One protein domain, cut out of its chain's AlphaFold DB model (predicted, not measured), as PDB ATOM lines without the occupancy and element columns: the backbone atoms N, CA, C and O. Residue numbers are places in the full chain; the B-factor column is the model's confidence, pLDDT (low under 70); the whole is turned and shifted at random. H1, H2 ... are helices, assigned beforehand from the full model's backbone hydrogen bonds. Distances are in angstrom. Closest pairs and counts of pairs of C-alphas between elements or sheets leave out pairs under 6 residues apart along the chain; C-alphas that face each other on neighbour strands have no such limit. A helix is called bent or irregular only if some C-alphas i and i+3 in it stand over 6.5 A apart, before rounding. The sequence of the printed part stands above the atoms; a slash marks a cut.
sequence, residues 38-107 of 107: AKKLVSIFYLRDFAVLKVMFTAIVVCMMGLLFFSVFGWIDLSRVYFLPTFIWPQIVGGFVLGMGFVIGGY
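Overview. This is residues 38 to 107 of the 107 residues of an uncharacterized protein of Desulfobacteraceae bacterium (UniProt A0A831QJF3). Start at Ala 38 and you trace an open, flat frame with an empty middle: the short helix H1 sits at one corner, the long helix H2 makes one side, the long link of residues 73 to 87 leads away from its far end, and H3 brings the backbone back. The last printed residue returns near the first, the C-alphas of Ala 38 and Tyr 107 being 5.3 A apart. The printed part has 70 residues with three named helices, in the order H1, H2, H3, and no named strand; its class is all helix. The whole is only just extended, close to loose, with a radius of gyration of the C-alphas of 16.9 A, and its C-alphas span 46 by 30 by 15 A.

Arrangement. Look first at H1, residues 38 to 42, and then at H2, residues 51 to 72: they only just touch, with 3 pairs of C-alphas within 8 A. The closest C-alphas of the two are those of Leu 41 and Val 52, 6.6 A apart, and H2 touches H1 with residues 51 to 52 alone. Go on to H3, residues 88 to 104, which touches no helix. H2 and H3 are apart, with no C-alpha of the one within 8 A of the other. H1 and H3 are apart too. Residues 54 to 66, which belong to H2, stand free, and so do residues 80 to 101, of which 88 to 101 belong to H3. On the backbone, each O i to N i+4 pair inside H1, H2 and H3 is within hydrogen-bond range.

Along the chain. Find C-alpha 38 at (179.870, 182.973, 190.363), where H1 begins; it runs to Val 42. H2 begins at C-alpha 51, at (177.142, 170.825, 190.815), and ends at Val 72, 31.5 A from first to last C-alpha. H3 begins at Ile 88 and ends at C-alpha 104, at (175.220, 193.253, 196.241), a length of 24.4 A. No helix is bent or irregular.

Size, cuts and confidence. The two C-alphas farthest apart are those of Phe 73 and Ile 104, at 47.1 A. The printed part has no cut, and Tyr 107 is the chain's last residue. The link from H1 to H2, 8 residues, is short; the link from H2 to H3, 15 residues, is long, and its C-alphas lie 13 to 26 A from the mean of the C-alphas. The mean pLDDT of the printed part is 85.1, and in this predicted model residues 106 to 107 are under 70.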
ATOM      1  N   ALA A  38     181.033 182.650 189.541       79.75
ATOM      2  CA  ALA A  38     179.870 182.973 190.363       79.75
ATOM      3  C   ALA A  38     178.523 182.544 189.762       79.75
ATOM      4  O   ALA A  38     177.647 182.083 190.487       79.75
ATOM      5  N   LYS A  39     178.375 182.552 188.428       79.69
ATOM      6  CA  LYS A  39     177.137 182.078 187.783       79.69
ATOM      7  C   LYS A  39     176.847 180.612 188.106       79.69
ATOM      8  O   LYS A  39     175.684 180.233 188.214       79.69
ATOM      9  N   LYS A  40     177.897 179.799 188.267       80.56
ATOM     10  CA  LYS A  40     177.795 178.383 188.648       80.56
ATOM     11  C   LYS A  40     177.531 178.203 190.149       80.56
ATOM     12  O   LYS A  40     176.969 177.193 190.561       80.56
ATOM     13  N   LEU A  41     177.919 179.184 190.967       80.19
ATOM     14  CA  LEU A  41     177.582 179.218 192.388       80.19
ATOM     15  C   LEU A  41     176.097 179.518 192.594       80.19
ATOM     16  O   LEU A  41     175.444 178.820 193.362       80.19
ATOM     17  N   VAL A  42     175.542 180.497 191.875       83.00
ATOM     18  CA  VAL A  42     174.148 180.932 192.071       83.00
ATOM     19  C   VAL A  42     173.137 180.084 191.306       83.00
ATOM     20  O   VAL A  42     171.969 180.013 191.687       83.00
ATOM     21  N   SER A  43     173.559 179.344 190.280       83.25
ATOM     22  CA  SER A  43     172.681 178.434 189.529       83.25
ATOM     23  C   SER A  43     171.982 177.379 190.391       83.25
ATOM     24  O   SER A  43     170.951 176.854 189.966       83.25
ATOM     25  N   ILE A  44     172.496 177.096 191.594       85.31
ATOM     26  CA  ILE A  44     171.821 176.238 192.571       85.31
ATOM     27  C   ILE A  44     170.523 176.863 193.096       85.31
ATOM     28  O   ILE A  44     169.522 176.160 193.211       85.31
ATOM     29  N   PHE A  45     170.495 178.178 193.342       83.12
ATOM     30  CA  PHE A  45     169.295 178.892 193.793       83.12
ATOM     31  C   PHE A  45     168.233 178.966 192.695       83.12
ATOM     32  O   PHE A  45     167.041 178.972 192.980       83.12
ATOM     33  N   TYR A  46     168.666 178.952 191.432       84.31
ATOM     34  CA  TYR A  46     167.784 178.863 190.269       84.31
ATOM     35  C   TYR A  46     167.425 177.425 189.873       84.31
ATOM     36  O   TYR A  46     166.779 177.233 188.844       84.31
ATOM     37  N   LEU A  47     167.859 176.419 190.647       85.06
ATOM     38  CA  LEU A  47     167.620 174.992 190.393       85.06
ATOM     39  C   LEU A  47     168.074 174.520 188.996       85.06
ATOM     40  O   LEU A  47     167.547 173.548 188.459       85.06
ATOM     41  N   ARG A  48     169.051 175.208 188.388       83.06
ATOM     42  CA  ARG A  48     169.565 174.886 187.045       83.06
ATOM     43  C   ARG A  48     170.774 173.966 187.078       83.06
ATOM     44  O   ARG A  48     170.926 173.134 186.190       83.06
ATOM     45  N   ASP A  49     171.632 174.118 188.084       83.94
ATOM     46  CA  ASP A  49     172.822 173.283 188.248       83.94
ATOM     47  C   ASP A  49     173.062 172.972 189.732       83.94
ATOM     48  O   ASP A  49     173.249 173.866 190.557       83.94
ATOM     49  N   PHE A  50     173.074 171.678 190.055       85.50
ATOM     50  CA  PHE A  50     173.338 171.138 191.392       85.50
ATOM     51  C   PHE A  50     174.801 170.709 191.583       85.50
ATOM     52  O   PHE A  50     175.108 169.951 192.506       85.50
ATOM     53  N   ALA A  51     175.719 171.132 190.708       85.50
ATOM     54  CA  ALA A  51     177.142 170.825 190.815       85.50
ATOM     55  C   ALA A  51     177.714 171.207 192.188       85.50
ATOM     56  O   ALA A  51     178.397 170.388 192.797       85.50
ATOM     57  N   VAL A  52     177.372 172.391 192.707       85.75
ATOM     58  CA  VAL A  52     177.819 172.865 194.029       85.75
ATOM     59  C   VAL A  52     177.404 171.900 195.136       85.75
ATOM     60  O   VAL A  52     178.257 171.441 195.894       85.75
ATOM     61  N   LEU A  53     176.116 171.539 195.189       87.25
ATOM     62  CA  LEU A  53     175.587 170.621 196.198       87.25
ATOM     63  C   LEU A  53     176.284 169.264 196.124       87.25
ATOM     64  O   LEU A  53     176.752 168.757 197.139       87.25
ATOM     65  N   LYS A  54     176.383 168.695 194.916       88.75
ATOM     66  CA  LYS A  54     176.999 167.383 194.707       88.75
ATOM     67  C   LYS A  54     178.467 167.383 195.116       88.75
ATOM     68  O   LYS A  54     178.869 166.484 195.840       88.75
ATOM     69  N   VAL A  55     179.250 168.375 194.692       90.12
ATOM     70  CA  VAL A  55     180.690 168.425 194.984       90.12
ATOM     71  C   VAL A  55     180.958 168.701 196.462       90.12
ATOM     72  O   VAL A  55     181.804 168.038 197.051       90.12
ATOM     73  N   MET A  56     180.234 169.634 197.086       90.50
ATOM     74  CA  MET A  56     180.400 169.913 198.516       90.50
ATOM     75  C   MET A  56     179.988 168.715 199.370       90.50
ATOM     76  O   MET A  56     180.728 168.322 200.270       90.50
ATOM     77  N   PHE A  57     178.852 168.085 199.063       91.62
ATOM     78  CA  PHE A  57     178.386 166.919 199.807       91.62
ATOM     79  C   PHE A  57     179.346 165.733 199.673       91.62
ATOM     80  O   PHE A  57     179.733 165.142 200.680       91.62
ATOM     81  N   THR A  58     179.788 165.405 198.453       92.94
ATOM     82  CA  THR A  58     180.744 164.308 198.263       92.94
ATOM     83  C   THR A  58     182.087 164.620 198.905       92.94
ATOM     84  O   THR A  58     182.649 163.737 199.541       92.94
ATOM     85  N   ALA A  59     182.575 165.862 198.832       91.38
ATOM     86  CA  ALA A  59     183.806 166.267 199.505       91.38
ATOM     87  C   ALA A  59     183.711 166.092 201.028       91.38
ATOM     88  O   ALA A  59     184.634 165.551 201.634       91.38
ATOM     89  N   ILE A  60     182.587 166.481 201.643       91.88
ATOM     90  CA  ILE A  60     182.341 166.293 203.080       91.88
ATOM     91  C   ILE A  60     182.352 164.803 203.434       91.88
ATOM     92  O   ILE A  60     183.060 164.399 204.354       91.88
ATOM     93  N   VAL A  61     181.629 163.968 202.683       95.12
ATOM     94  CA  VAL A  61     181.576 162.514 202.912       95.12
ATOM     95  C   VAL A  61     182.953 161.869 202.748       95.12
ATOM     96  O   VAL A  61     183.378 161.105 203.613       95.12
ATOM     97  N   VAL A  62     183.689 162.215 201.691       94.81
ATOM     98  CA  VAL A  62     185.058 161.732 201.452       94.81
ATOM     99  C   VAL A  62     185.993 162.160 202.581       94.81
ATOM    100  O   VAL A  62     186.787 161.348 203.050       94.81
ATOM    101  N   CYS A  63     185.884 163.398 203.064       91.25
ATOM    102  CA  CYS A  63     186.712 163.898 204.157       91.25
ATOM    103  C   CYS A  63     186.396 163.184 205.480       91.25
ATOM    104  O   CYS A  63     187.315 162.738 206.164       91.25
ATOM    105  N   MET A  64     185.112 162.990 205.807       90.75
ATOM    106  CA  MET A  64     184.693 162.237 206.996       90.75
ATOM    107  C   MET A  64     185.193 160.789 206.955       90.75
ATOM    108  O   MET A  64     185.794 160.325 207.923       90.75
ATOM    109  N   MET A  65     185.012 160.088 205.831       93.38
ATOM    110  CA  MET A  65     185.520 158.720 205.664       93.38
ATOM    111  C   MET A  65     187.050 158.665 205.726       93.38
ATOM    112  O   MET A  65     187.605 157.776 206.366       93.38
ATOM    113  N   GLY A  66     187.736 159.627 205.105       89.88
ATOM    114  CA  GLY A  66     189.193 159.719 205.131       89.88
ATOM    115  C   GLY A  66     189.735 159.912 206.547       89.88
ATOM    116  O   GLY A  66     190.648 159.197 206.951       89.88
ATOM    117  N   LEU A  67     189.145 160.821 207.331       88.38
ATOM    118  CA  LEU A  67     189.536 161.039 208.726       88.38
ATOM    119  C   LEU A  67     189.339 159.783 209.580       88.38
ATOM    120  O   LEU A  67     190.221 159.446 210.365       88.38
ATOM    121  N   LEU A  68     188.225 159.068 209.399       87.69
ATOM    122  CA  LEU A  68     187.982 157.799 210.089       87.69
ATOM    123  C   LEU A  68     189.016 156.739 209.703       87.69
ATOM    124  O   LEU A  68     189.572 156.081 210.579       87.69
ATOM    125  N   PHE A  69     189.327 156.606 208.413       88.06
ATOM    126  CA  PHE A  69     190.330 155.657 207.940       88.06
ATOM    127  C   PHE A  69     191.705 155.965 208.545       88.06
ATOM    128  O   PHE A  69     192.309 155.109 209.183       88.06
ATOM    129  N   PHE A  70     192.163 157.215 208.462       84.50
ATOM    130  CA  PHE A  70     193.434 157.625 209.065       84.50
ATOM    131  C   PHE A  70     193.456 157.510 210.592       84.50
ATOM    132  O   PHE A  70     194.529 157.332 211.172       84.50
ATOM    133  N   SER A  71     192.294 157.567 211.242       83.62
ATOM    134  CA  SER A  71     192.182 157.292 212.671       83.62
ATOM    135  C   SER A  71     192.386 155.826 213.012       83.62
ATOM    136  O   SER A  71     193.094 155.536 213.972       83.62
ATOM    137  N   VAL A  72     191.818 154.907 212.227       83.75
ATOM    138  CA  VAL A  72     191.994 153.459 212.428       83.75
ATOM    139  C   VAL A  72     193.455 153.050 212.229       83.75
ATOM    140  O   VAL A  72     193.970 152.226 212.978       83.75
ATOM    141  N   PHE A  73     194.153 153.673 211.276       82.31
ATOM    142  CA  PHE A  73     195.591 153.464 211.058       82.31
ATOM    143  C   PHE A  73     196.491 154.169 212.089       82.31
ATOM    144  O   PHE A  73     197.714 154.046 212.022       82.31
ATOM    145  N   GLY A  74     195.917 154.915 213.041       76.62
ATOM    146  CA  GLY A  74     196.663 155.618 214.087       76.62
ATOM    147  C   GLY A  74     197.444 156.846 213.605       76.62
ATOM    148  O   GLY A  74     198.257 157.379 214.354       76.62
ATOM    149  N   TRP A  75     197.218 157.311 212.371       73.62
ATOM    150  CA  TRP A  75     197.892 158.493 211.810       73.62
ATOM    151  C   TRP A  75     197.247 159.803 212.272       73.62
ATOM    152  O   TRP A  75     197.908 160.841 212.321       73.62
ATOM    153  N   ILE A  76     195.952 159.773 212.599       75.75
ATOM    154  CA  ILE A  76     195.202 160.927 213.099       75.75
ATOM    155  C   ILE A  76     194.499 160.550 214.400       75.75
ATOM    156  O   ILE A  76     193.705 159.618 214.447       75.75
ATOM    157  N   ASP A  77     194.749 161.322 215.452       77.00
ATOM    158  CA  ASP A  77     194.009 161.219 216.707       77.00
ATOM    159  C   ASP A  77     192.838 162.211 216.689       77.00
ATOM    160  O   ASP A  77     193.045 163.428 216.792       77.00
ATOM    161  N   LEU A  78     191.606 161.701 216.548       75.06
ATOM    162  CA  LEU A  78     190.388 162.522 216.533       75.06
ATOM    163  C   LEU A  78     190.195 163.317 217.830       75.06
ATOM    164  O   LEU A  78     189.602 164.390 217.785       75.06
ATOM    165  N   SER A  79     190.738 162.855 218.960       74.62
ATOM    166  CA  SER A  79     190.668 163.577 220.237       74.62
ATOM    167  C   SER A  79     191.430 164.908 220.192       74.62
ATOM    168  O   SER A  79     191.103 165.868 220.887       74.62
ATOM    169  N   ARG A  80     192.449 165.003 219.328       71.81
ATOM    170  CA  ARG A  80     193.264 166.214 219.149       71.81
ATOM    171  C   ARG A  80     192.786 167.114 218.014       71.81
ATOM    172  O   ARG A  80     193.393 168.179 217.807       71.81
ATOM    173  N   VAL A  81     191.750 166.694 217.286       76.56
ATOM    174  CA  VAL A  81     191.087 167.498 216.259       76.56
ATOM    175  C   VAL A  81     190.221 168.532 216.965       76.56
ATOM    176  O   VAL A  81     189.369 168.212 217.787       76.56
ATOM    177  N   TYR A  82     190.482 169.801 216.669       76.69
ATOM    178  CA  TYR A  82     189.738 170.896 217.267       76.69
ATOM    179  C   TYR A  82     188.382 171.039 216.577       76.69
ATOM    180  O   TYR A  82     188.321 171.295 215.374       76.69
ATOM    181  N   PHE A  83     187.307 170.908 217.349       78.31
ATOM    182  CA  PHE A  83     185.958 171.226 216.901       78.31
ATOM    183  C   PHE A  83     185.649 172.685 217.220       78.31
ATOM    184  O   PHE A  83     185.896 173.149 218.333       78.31
ATOM    185  N   LEU A  84     185.105 173.414 216.244       80.44
ATOM    186  CA  LEU A  84     184.652 174.778 216.489       80.44
ATOM    187  C   LEU A  84     183.375 174.739 217.344       80.44
ATOM    188  O   LEU A  84     182.452 173.993 217.010       80.44
ATOM    189  N   PRO A  85     183.288 175.544 218.417       83.94
ATOM    190  CA  PRO A  85     182.059 175.675 219.187       83.94
ATOM    191  C   PRO A  85     180.930 176.258 218.325       83.94
ATOM    192  O   PRO A  85     181.125 177.207 217.561       83.94
ATOM    193  N   THR A  86     179.729 175.698 218.462       85.81
ATOM    194  CA  THR A  86     178.548 176.132 217.706       85.81
ATOM    195  C   THR A  86     177.924 177.365 218.351       85.81
ATOM    196  O   THR A  86     177.175 177.264 219.322       85.81
ATOM    197  N   PHE A  87     178.206 178.541 217.791       88.75
ATOM    198  CA  PHE A  87     177.571 179.792 218.198       88.75
ATOM    199  C   PHE A  87     176.450 180.170 217.229       88.75
ATOM    200  O   PHE A  87     176.696 180.751 216.174       88.75
ATOM    201  N   ILE A  88     175.209 179.878 217.616       91.69
ATOM    202  CA  ILE A  88     174.028 180.025 216.752       91.69
ATOM    203  C   ILE A  88     173.838 181.481 216.292       91.69
ATOM    204  O   ILE A  88     173.699 181.741 215.101       91.69
ATOM    205  N   TRP A  89     173.884 182.445 217.217       93.38
ATOM    206  CA  TRP A  89     173.652 183.860 216.896       93.38
ATOM    207  C   TRP A  89     174.708 184.457 215.946       93.38
ATOM    208  O   TRP A  89     174.320 184.983 214.903       93.38
ATOM    209  N   PRO A  90     176.026 184.340 216.219       92.00
ATOM    210  CA  PRO A  90     177.058 184.777 215.280       92.00
ATOM    211  C   PRO A  90     176.989 184.082 213.919       92.00
ATOM    212  O   PRO A  90     177.228 184.730 212.905       92.00
ATOM    213  N   GLN A  91     176.657 182.788 213.873       92.00
ATOM    214  CA  GLN A  91     176.555 182.048 212.613       92.00
ATOM    215  C   GLN A  91     175.397 182.551 211.746       92.00
ATOM    216  O   GLN A  91     175.584 182.744 210.546       92.00
ATOM    217  N   ILE A  92     174.230 182.820 212.344       94.25
ATOM    218  CA  ILE A  92     173.078 183.387 211.628       94.25
ATOM    219  C   ILE A  92     173.420 184.781 211.096       94.25
ATOM    220  O   ILE A  92     173.246 185.045 209.908       94.25
ATOM    221  N   VAL A  93     173.942 185.662 211.954       95.75
ATOM    222  CA  VAL A  93     174.266 187.044 211.567       95.75
ATOM    223  C   VAL A  93     175.373 187.071 210.512       95.75
ATOM    224  O   VAL A  93     175.236 187.746 209.495       95.75
ATOM    225  N   GLY A  94     176.445 186.300 210.706       92.12
ATOM    226  CA  GLY A  94     177.553 186.207 209.755       92.12
ATOM    227  C   GLY A  94     177.125 185.629 208.406       92.12
ATOM    228  O   GLY A  94     177.486 186.175 207.365       92.12
ATOM    229  N   GLY A  95     176.302 184.576 208.413       90.69
ATOM    230  CA  GLY A  95     175.734 184.000 207.195       90.69
ATOM    231  C   GLY A  95     174.837 184.985 206.446       90.69
ATOM    232  O   GLY A  95     174.938 185.104 205.227       90.69
ATOM    233  N   PHE A  96     174.016 185.750 207.169       92.75
ATOM    234  CA  PHE A  96     173.152 186.769 206.579       92.75
ATOM    235  C   PHE A  96     173.952 187.910 205.934       92.75
ATOM    236  O   PHE A  96     173.678 188.289 204.796       92.75
ATOM    237  N   VAL A  97     174.983 188.420 206.620       94.12
ATOM    238  CA  VAL A  97     175.868 189.471 206.087       94.12
ATOM    239  C   VAL A  97     176.611 188.993 204.837       94.12
ATOM    240  O   VAL A  97     176.650 189.717 203.843       94.12
ATOM    241  N   LEU A  98     177.145 187.767 204.846       88.56
ATOM    242  CA  LEU A  98     177.784 187.178 203.664       88.56
ATOM    243  C   LEU A  98     176.803 187.021 202.500       88.56
ATOM    244  O   LEU A  98     177.147 187.354 201.367       88.56
ATOM    245  N   GLY A  99     175.579 186.563 202.774       85.62
ATOM    246  CA  GLY A  99     174.533 186.427 201.762       85.62
ATOM    247  C   GLY A  99     174.173 187.765 201.112       85.62
ATOM    248  O   GLY A  99     174.135 187.860 199.888       85.62
ATOM    249  N   MET A 100     173.989 188.819 201.914       89.62
ATOM    250  CA  MET A 100     173.766 190.173 201.390       89.62
ATOM    251  C   MET A 100     174.942 190.660 200.541       89.62
ATOM    252  O   MET A 100     174.728 191.212 199.464       89.62
ATOM    253  N   GLY A 101     176.178 190.420 200.987       86.62
ATOM    254  CA  GLY A 101     177.376 190.760 200.220       86.62
ATOM    255  C   GLY A 101     177.422 190.074 198.851       86.62
ATOM    256  O   GLY A 101     177.801 190.707 197.869       86.62
ATOM    257  N   PHE A 102     176.975 188.819 198.770       82.69
ATOM    258  CA  PHE A 102     176.911 188.061 197.519       82.69
ATOM    259  C   PHE A 102     175.945 188.703 196.514       82.69
ATOM    260  O   PHE A 102     176.323 188.981 195.378       82.69
ATOM    261  N   VAL A 103     174.739 189.051 196.977       83.12
ATOM    262  CA  VAL A 103     173.710 189.705 196.151       83.12
ATOM    263  C   VAL A 103     174.166 191.087 195.677       83.12
ATOM    264  O   VAL A 103     174.019 191.417 194.502       83.12
ATOM    265  N   ILE A 104     174.740 191.899 196.573       86.06
ATOM    266  CA  ILE A 104     175.220 193.253 196.241       86.06
ATOM    267  C   ILE A 104     176.418 193.194 195.281       86.06
ATOM    268  O   ILE A 104     176.530 194.036 194.393       86.06
ATOM    269  N   GLY A 105     177.288 192.190 195.422       79.31
ATOM    270  CA  GLY A 105     178.446 191.973 194.552       79.31
ATOM    271  C   GLY A 105     178.103 191.591 193.108       79.31
ATOM    272  O   GLY A 105     179.013 191.483 192.290       79.31
ATOM    273  N   GLY A 106     176.818 191.406 192.781       67.31
ATOM    274  CA  GLY A 106     176.371 191.012 191.443       67.31
ATOM    275  C   GLY A 106     176.776 189.583 191.076       67.31
ATOM    276  O   GLY A 106     176.915 189.274 189.888       67.31
ATOM    277  N   TYR A 107     176.999 188.747 192.093       59.41
ATOM    278  CA  TYR A 107     177.446 187.368 191.972       59.41
ATOM    279  C   TYR A 107     176.318 186.388 192.228       59.41
ATOM    280  O   TYR A 107     175.544 186.574 193.194       59.41
TER     281      TYR A 107